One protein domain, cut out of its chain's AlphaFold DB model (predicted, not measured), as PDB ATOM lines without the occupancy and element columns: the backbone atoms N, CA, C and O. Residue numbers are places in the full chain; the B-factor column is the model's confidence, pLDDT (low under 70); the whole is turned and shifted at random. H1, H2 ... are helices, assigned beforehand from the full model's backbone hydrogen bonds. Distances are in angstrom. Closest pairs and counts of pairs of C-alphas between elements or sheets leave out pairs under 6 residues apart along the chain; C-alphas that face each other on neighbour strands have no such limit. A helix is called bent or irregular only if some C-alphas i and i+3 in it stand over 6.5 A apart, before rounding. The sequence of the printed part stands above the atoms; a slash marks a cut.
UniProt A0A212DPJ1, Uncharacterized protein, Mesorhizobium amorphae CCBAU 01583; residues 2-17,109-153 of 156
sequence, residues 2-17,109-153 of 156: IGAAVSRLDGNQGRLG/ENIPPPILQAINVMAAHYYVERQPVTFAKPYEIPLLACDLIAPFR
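This is residues 2 to 17 and 109 to 153 of the 156 residues of an uncharacterized protein of Mesorhizobium amorphae CCBAU 01583 (UniProt A0A212DPJ1). The longest helix, H2, is the backbone of a small three-helix model: H1 crosses it at a steep tilt, H3 folds back along it as the second half of a helical hairpin, and H1 and H3 do not meet each other. The three helix centres make a triangle, and the long loop between H2 and H3 reaches away from the helices, with residues 133 to 138 sticking out free. The printed part has 61 residues with three named helices, in the order H1, H2, H3, and no named strand; the class is all helix, with 34 of the residues in named elements. The whole is compact, with a radius of gyration of the C-alphas of 11.9 A, yet elongated in outline, spanning 38 by 22 by 20 A.

H1, residues 2 to 9, touches H2, residues 113 to 128, opposite ways at a steep tilt of 58 degrees. Their closest C-alphas are those of Ile 2 and Ala 123, 5.2 A apart, and H2 touches H1 with residues 119 to 123 alone. H2 touches H3, residues 143 to 152, and the two form a helical hairpin. They run opposite ways at a shallow tilt of 33 degrees, only just short of steep, and their closest C-alphas are those of Ala 118 and Ala 145, 4.4 A apart. H1 and H3 are apart. Every O i to N i+4 pair is within hydrogen-bond range in H1 and H2, while in H3 it is 4 of 6.

H1 begins at C-alpha 2, at (278.606, 345.478, 597.851), and measures 11.0 A from first to last C-alpha. H2 begins at C-alpha 113, at (293.538, 348.661, 599.491), and is 22.6 A long. H3 is 15.2 A long and ends at C-alpha 152, at (295.749, 342.677, 590.016). H3 is irregular: C-alphas 148 and 151 are 7.2 A apart, and its line is a rough one.

The two C-alphas farthest apart are those of Asn 110 and Ala 136, at 39.1 A. Residues 18 to 108 are not printed, and C-alphas 17 and 109 are 19.6 A apart across this cut, which lies in the link from H1 to H2. The link from H2 to H3, residues 129 to 142, is long. The mean pLDDT of the printed part is 79.5, and residues 131 to 142 are under 70.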
ATOM      1  N   ILE A   2     277.232 345.996 597.674       82.38
ATOM      2  CA  ILE A   2     278.606 345.478 597.851       82.38
ATOM      3  C   ILE A   2     278.751 344.050 597.302       82.38
ATOM      4  O   ILE A   2     279.631 343.809 596.488       82.38
ATOM      5  N   GLY A   3     277.818 343.140 597.609       83.06
ATOM      6  CA  GLY A   3     277.849 341.771 597.067       83.06
ATOM      7  C   GLY A   3     277.841 341.684 595.531       83.06
ATOM      8  O   GLY A   3     278.484 340.805 594.969       83.06
ATOM      9  N   ALA A   4     277.194 342.627 594.836       82.56
ATOM     10  CA  ALA A   4     277.203 342.672 593.370       82.56
ATOM     11  C   ALA A   4     278.550 343.170 592.813       82.56
ATOM     12  O   ALA A   4     279.012 342.688 591.782       82.56
ATOM     13  N   ALA A   5     279.199 344.114 593.504       83.00
ATOM     14  CA  ALA A   5     280.549 344.560 593.166       83.00
ATOM     15  C   ALA A   5     281.585 343.454 593.425       83.00
ATOM     16  O   ALA A   5     282.405 343.179 592.553       83.00
ATOM     17  N   VAL A   6     281.487 342.765 594.567       86.00
ATOM     18  CA  VAL A   6     282.337 341.615 594.914       86.00
ATOM     19  C   VAL A   6     282.181 340.500 593.883       86.00
ATOM     20  O   VAL A   6     283.168 340.116 593.267       86.00
ATOM     21  N   SER A   7     280.951 340.062 593.591       85.06
ATOM     22  CA  SER A   7     280.681 339.001 592.606       85.06
ATOM     23  C   SER A   7     281.206 339.314 591.201       85.06
ATOM     24  O   SER A   7     281.437 338.396 590.420       85.06
ATOM     25  N   ARG A   8     281.377 340.593 590.848       84.88
ATOM     26  CA  ARG A   8     281.937 340.996 589.553       84.88
ATOM     27  C   ARG A   8     283.459 340.834 589.491       84.88
ATOM     28  O   ARG A   8     284.010 340.697 588.399       84.88
ATOM     29  N   LEU A   9     284.143 340.918 590.628       85.88
ATOM     30  CA  LEU A   9     285.603 340.898 590.709       85.88
ATOM     31  C   LEU A   9     286.149 339.539 591.155       85.88
ATOM     32  O   LEU A   9     287.191 339.132 590.645       85.88
ATOM     33  N   ASP A  10     285.443 338.868 592.059       86.94
ATOM     34  CA  ASP A  10     285.873 337.683 592.800       86.94
ATOM     35  C   ASP A  10     285.542 336.347 592.110       86.94
ATOM     36  O   ASP A  10     284.542 336.220 591.400       86.94
ATOM     37  N   GLY A  11     286.373 335.334 592.367       80.38
ATOM     38  CA  GLY A  11     286.176 333.952 591.932       80.38
ATOM     39  C   GLY A  11     286.589 333.668 590.482       80.38
ATOM     40  O   GLY A  11     287.143 334.511 589.779       80.38
ATOM     41  N   ASN A  12     286.309 332.442 590.018       76.31
ATOM     42  CA  ASN A  12     286.734 331.944 588.695       76.31
ATOM     43  C   ASN A  12     286.148 332.728 587.516       76.31
ATOM     44  O   ASN A  12     286.808 332.921 586.502       76.31
ATOM     45  N   GLN A  13     284.915 333.206 587.663       78.94
ATOM     46  CA  GLN A  13     284.241 334.031 586.655       78.94
ATOM     47  C   GLN A  13     284.437 335.537 586.913       78.94
ATOM     48  O   GLN A  13     283.938 336.373 586.158       78.94
ATOM     49  N   GLY A  14     285.137 335.891 587.996       82.19
ATOM     50  CA  GLY A  14     285.398 337.265 588.389       82.19
ATOM     51  C   GLY A  14     286.422 337.931 587.476       82.19
ATOM     52  O   GLY A  14     287.345 337.300 586.960       82.19
ATOM     53  N   ARG A  15     286.301 339.250 587.297       83.94
ATOM     54  CA  ARG A  15     287.172 340.020 586.391       83.94
ATOM     55  C   ARG A  15     288.658 339.959 586.767       83.94
ATOM     56  O   ARG A  15     289.496 340.178 585.893       83.94
ATOM     57  N   LEU A  16     288.982 339.699 588.037       85.62
ATOM     58  CA  LEU A  16     290.364 339.567 588.506       85.62
ATOM     59  C   LEU A  16     290.956 338.179 588.233       85.62
ATOM     60  O   LEU A  16     292.175 338.077 588.090       85.62
ATOM     61  N   GLY A  17     290.120 337.136 588.164       83.75
ATOM     62  CA  GLY A  17     290.563 335.740 588.159       83.75
ATOM     63  C   GLY A  17     291.230 335.320 589.474       83.75
ATOM     64  O   GLY A  17     292.161 334.519 589.461       83.75
ATOM     65  N   GLU A 109     290.489 343.340 605.678       89.06
ATOM     66  CA  GLU A 109     291.767 344.024 605.926       89.06
ATOM     67  C   GLU A 109     292.951 343.390 605.186       89.06
ATOM     68  O   GLU A 109     293.942 344.067 604.910       89.06
ATOM     69  N   ASN A 110     292.852 342.105 604.834       88.50
ATOM     70  CA  ASN A 110     293.898 341.420 604.076       88.50
ATOM     71  C   ASN A 110     293.838 341.745 602.579       88.50
ATOM     72  O   ASN A 110     294.809 341.530 601.852       88.50
ATOM     73  N   ILE A 111     292.696 342.241 602.095       89.69
ATOM     74  CA  ILE A 111     292.510 342.574 600.687       89.69
ATOM     75  C   ILE A 111     293.318 343.846 600.380       89.69
ATOM     76  O   ILE A 111     293.199 344.839 601.100       89.69
ATOM     77  N   PRO A 112     294.102 343.875 599.284       91.00
ATOM     78  CA  PRO A 112     294.836 345.063 598.880       91.00
ATOM     79  C   PRO A 112     293.937 346.314 598.828       91.00
ATOM     80  O   PRO A 112     292.891 346.279 598.165       91.00
ATOM     81  N   PRO A 113     294.352 347.445 599.435       91.88
ATOM     82  CA  PRO A 113     293.538 348.661 599.491       91.88
ATOM     83  C   PRO A 113     292.978 349.148 598.139       91.88
ATOM     84  O   PRO A 113     291.816 349.560 598.108       91.88
ATOM     85  N   PRO A 114     293.709 349.057 597.002       91.12
ATOM     86  CA  PRO A 114     293.163 349.446 595.699       91.12
ATOM     87  C   PRO A 114     291.927 348.637 595.281       91.12
ATOM     88  O   PRO A 114     291.006 349.185 594.675       91.12
ATOM     89  N   ILE A 115     291.874 347.348 595.630       89.81
ATOM     90  CA  ILE A 115     290.739 346.474 595.310       89.81
ATOM     91  C   ILE A 115     289.530 346.858 596.167       89.81
ATOM     92  O   ILE A 115     288.431 347.010 595.632       89.81
ATOM     93  N   LEU A 116     289.729 347.082 597.470       90.75
ATOM     94  CA  LEU A 116     288.668 347.560 598.364       90.75
ATOM     95  C   LEU A 116     288.094 348.897 597.884       90.75
ATOM     96  O   LEU A 116     286.877 349.080 597.823       90.75
ATOM     97  N   GLN A 117     288.963 349.823 597.474       90.56
ATOM     98  CA  GLN A 117     288.537 351.106 596.929       90.56
ATOM     99  C   GLN A 117     287.734 350.937 595.631       90.56
ATOM    100  O   GLN A 117     286.697 351.581 595.474       90.56
ATOM    101  N   ALA A 118     288.149 350.045 594.727       88.94
ATOM    102  CA  ALA A 118     287.393 349.746 593.513       88.94
ATOM    103  C   ALA A 118     286.001 349.163 593.821       88.94
ATOM    104  O   ALA A 118     285.017 349.594 593.218       88.94
ATOM    105  N   ILE A 119     285.896 348.247 594.794       89.44
ATOM    106  CA  ILE A 119     284.612 347.690 595.258       89.44
ATOM    107  C   ILE A 119     283.704 348.804 595.781       89.44
ATOM    108  O   ILE A 119     282.534 348.862 595.402       89.44
ATOM    109  N   ASN A 120     284.237 349.715 596.595       89.69
ATOM    110  CA  ASN A 120     283.475 350.835 597.147       89.69
ATOM    111  C   ASN A 120     282.981 351.793 596.058       89.69
ATOM    112  O   ASN A 120     281.809 352.166 596.056       89.69
ATOM    113  N   VAL A 121     283.837 352.143 595.093       88.44
ATOM    114  CA  VAL A 121     283.462 352.990 593.949       88.44
ATOM    115  C   VAL A 121     282.369 352.323 593.108       88.44
ATOM    116  O   VAL A 121     281.386 352.971 592.749       88.44
ATOM    117  N   MET A 122     282.490 351.021 592.834       85.62
ATOM    118  CA  MET A 122     281.464 350.258 592.114       85.62
ATOM    119  C   MET A 122     280.146 350.187 592.890       85.62
ATOM    120  O   MET A 122     279.083 350.413 592.320       85.62
ATOM    121  N   ALA A 123     280.201 349.891 594.189       88.00
ATOM    122  CA  ALA A 123     279.018 349.796 595.033       88.00
ATOM    123  C   ALA A 123     278.289 351.143 595.145       88.00
ATOM    124  O   ALA A 123     277.058 351.169 595.076       88.00
ATOM    125  N   ALA A 124     279.035 352.247 595.264       86.75
ATOM    126  CA  ALA A 124     278.493 353.601 595.249       86.75
ATOM    127  C   ALA A 124     277.832 353.924 593.901       86.75
ATOM    128  O   ALA A 124     276.708 354.421 593.878       86.75
ATOM    129  N   HIS A 125     278.483 353.575 592.786       83.00
ATOM    130  CA  HIS A 125     277.915 353.757 591.453       83.00
ATOM    131  C   HIS A 125     276.597 352.993 591.289       83.00
ATOM    132  O   HIS A 125     275.598 353.596 590.917       83.00
ATOM    133  N   TYR A 126     276.551 351.710 591.658       83.62
ATOM    134  CA  TYR A 126     275.313 350.928 591.593       83.62
ATOM    135  C   TYR A 126     274.210 351.484 592.507       83.62
ATOM    136  O   TYR A 126     273.026 351.315 592.227       83.62
ATOM    137  N   TYR A 127     274.573 352.085 593.642       84.50
ATOM    138  CA  TYR A 127     273.599 352.661 594.567       84.50
ATOM    139  C   TYR A 127     272.936 353.920 593.997       84.50
ATOM    140  O   TYR A 127     271.715 354.067 594.101       84.50
ATOM    141  N   VAL A 128     273.745 354.807 593.410       83.12
ATOM    142  CA  VAL A 128     273.285 356.055 592.788       83.12
ATOM    143  C   VAL A 128     272.514 355.754 591.505       83.12
ATOM    144  O   VAL A 128     271.394 356.228 591.331       83.12
ATOM    145  N   GLU A 129     273.076 354.909 590.646       75.25
ATOM    146  CA  GLU A 129     272.511 354.561 589.347       75.25
ATOM    147  C   GLU A 129     271.831 353.191 589.421       75.25
ATOM    148  O   GLU A 129     272.466 352.138 589.361       75.25
ATOM    149  N   ARG A 130     270.499 353.199 589.540       74.62
ATOM    150  CA  ARG A 130     269.680 351.969 589.555       74.62
ATOM    151  C   ARG A 130     269.315 351.470 588.155       74.62
ATOM    152  O   ARG A 130     268.618 350.464 588.030       74.62
ATOM    153  N   GLN A 131     269.739 352.184 587.114       67.19
ATOM    154  CA  GLN A 131     269.526 351.835 585.714       67.19
ATOM    155  C   GLN A 131     270.884 351.596 585.042       67.19
ATOM    156  O   GLN A 131     271.820 352.348 585.296       67.19
ATOM    157  N   PRO A 132     271.016 350.568 584.185       56.09
ATOM    158  CA  PRO A 132     272.299 350.211 583.584       56.09
ATOM    159  C   PRO A 132     272.818 351.251 582.580       56.09
ATOM    160  O   PRO A 132     274.022 351.303 582.348       56.09
ATOM    161  N   VAL A 133     271.938 352.062 581.976       55.41
ATOM    162  CA  VAL A 133     272.308 353.122 581.026       55.41
ATOM    163  C   VAL A 133     271.291 354.263 581.101       55.41
ATOM    164  O   VAL A 133     270.110 354.056 580.825       55.41
ATOM    165  N   THR A 134     271.756 355.478 581.385       51.88
ATOM    166  CA  THR A 134     271.000 356.711 581.123       51.88
ATOM    167  C   THR A 134     271.503 357.281 579.795       51.88
ATOM    168  O   THR A 134     272.661 357.682 579.694       51.88
ATOM    169  N   PHE A 135     270.650 357.322 578.764       55.28
ATOM    170  CA  PHE A 135     271.007 357.695 577.377       55.28
ATOM    171  C   PHE A 135     271.682 359.071 577.211       55.28
ATOM    172  O   PHE A 135     272.224 359.363 576.150       55.28
ATOM    173  N   ALA A 136     271.673 359.918 578.242       57.22
ATOM    174  CA  ALA A 136     272.318 361.225 578.215       57.22
ATOM    175  C   ALA A 136     273.851 361.166 578.385       57.22
ATOM    176  O   ALA A 136     274.532 362.058 577.882       57.22
ATOM    177  N   LYS A 137     274.398 360.152 579.079       52.81
ATOM    178  CA  LYS A 137     275.848 359.950 579.283       52.81
ATOM    179  C   LYS A 137     276.140 358.464 579.555       52.81
ATOM    180  O   LYS A 137     275.803 357.995 580.643       52.81
ATOM    181  N   PRO A 138     276.772 357.716 578.633       51.00
ATOM    182  CA  PRO A 138     277.221 356.360 578.924       51.00
ATOM    183  C   PRO A 138     278.397 356.440 579.906       51.00
ATOM    184  O   PRO A 138     279.547 356.586 579.505       51.00
ATOM    185  N   TYR A 139     278.120 356.403 581.208       53.66
ATOM    186  CA  TYR A 139     279.167 356.154 582.189       53.66
ATOM    187  C   TYR A 139     279.410 354.650 582.209       53.66
ATOM    188  O   TYR A 139     278.703 353.894 582.871       53.66
ATOM    189  N   GLU A 140     280.412 354.211 581.447       59.06
ATOM    190  CA  GLU A 140     281.093 352.957 581.748       59.06
ATOM    191  C   GLU A 140     281.489 352.965 583.233       59.06
ATOM    192  O   GLU A 140     281.698 354.036 583.816       59.06
ATOM    193  N   ILE A 141     281.567 351.780 583.853       64.06
ATOM    194  CA  ILE A 141     282.082 351.607 585.224       64.06
ATOM    195  C   ILE A 141     283.226 352.598 585.439       64.06
ATOM    196  O   ILE A 141     284.130 352.591 584.599       64.06
ATOM    197  N   PRO A 142     283.201 353.416 586.512       68.12
ATOM    198  CA  PRO A 142     284.140 354.518 586.668       68.12
ATOM    199  C   PRO A 142     285.554 354.076 586.294       68.12
ATOM    200  O   PRO A 142     286.037 353.093 586.855       68.12
ATOM    201  N   LEU A 143     286.189 354.762 585.333       72.94
ATOM    202  CA  LEU A 143     287.509 354.388 584.800       72.94
ATOM    203  C   LEU A 143     288.509 354.132 585.939       72.94
ATOM    204  O   LEU A 143     289.222 353.135 585.933       72.94
ATOM    205  N   LEU A 144     288.408 354.943 586.995       78.00
ATOM    206  CA  LEU A 144     289.128 354.791 588.255       78.00
ATOM    207  C   LEU A 144     289.037 353.376 588.856       78.00
ATOM    208  O   LEU A 144     290.046 352.822 589.271       78.00
ATOM    209  N   ALA A 145     287.850 352.767 588.907       79.69
ATOM    210  CA  ALA A 145     287.688 351.410 589.426       79.69
ATOM    211  C   ALA A 145     288.349 350.365 588.515       79.69
ATOM    212  O   ALA A 145     288.848 349.366 589.021       79.69
ATOM    213  N   CYS A 146     288.377 350.588 587.195       79.88
ATOM    214  CA  CYS A 146     289.087 349.719 586.255       79.88
ATOM    215  C   CYS A 146     290.615 349.863 586.379       79.88
ATOM    216  O   CYS A 146     291.311 348.849 586.374       79.88
ATOM    217  N   ASP A 147     291.122 351.083 586.552       84.81
ATOM    218  CA  ASP A 147     292.556 351.358 586.710       84.81
ATOM    219  C   ASP A 147     293.104 350.777 588.020       84.81
ATOM    220  O   ASP A 147     294.174 350.170 588.036       84.81
ATOM    221  N   LEU A 148     292.339 350.881 589.113       87.31
ATOM    222  CA  LEU A 148     292.725 350.337 590.421       87.31
ATOM    223  C   LEU A 148     292.855 348.805 590.420       87.31
ATOM    224  O   LEU A 148     293.703 348.261 591.129       87.31
ATOM    225  N   ILE A 149     292.034 348.101 589.632       87.44
ATOM    226  CA  ILE A 149     292.060 346.630 589.545       87.44
ATOM    227  C   ILE A 149     292.998 346.100 588.456       87.44
ATOM    228  O   ILE A 149     293.373 344.928 588.501       87.44
ATOM    229  N   ALA A 150     293.388 346.933 587.486       85.69
ATOM    230  CA  ALA A 150     294.224 346.545 586.353       85.69
ATOM    231  C   ALA A 150     295.519 345.791 586.730       85.69
ATOM    232  O   ALA A 150     295.774 344.759 586.103       85.69
ATOM    233  N   PRO A 151     296.312 346.207 587.745       86.06
ATOM    234  CA  PRO A 151     297.547 345.498 588.098       86.06
ATOM    235  C   PRO A 151     297.302 344.146 588.785       86.06
ATOM    236  O   PRO A 151     298.188 343.295 588.810       86.06
ATOM    237  N   PHE A 152     296.107 343.924 589.335       84.50
ATOM    238  CA  PHE A 152     295.749 342.677 590.016       84.50
ATOM    239  C   PHE A 152     295.101 341.661 589.073       84.50
ATOM    240  O   PHE A 152     294.924 340.502 589.447       84.50
ATOM    241  N   ARG A 153     294.757 342.064 587.850       84.38
ATOM    242  CA  ARG A 153     294.118 341.188 586.874       84.38
ATOM    243  C   ARG A 153     295.096 340.142 586.351       84.38
ATOM    244  O   ARG A 153     296.202 340.466 585.930       84.38
TER     245      ARG A 153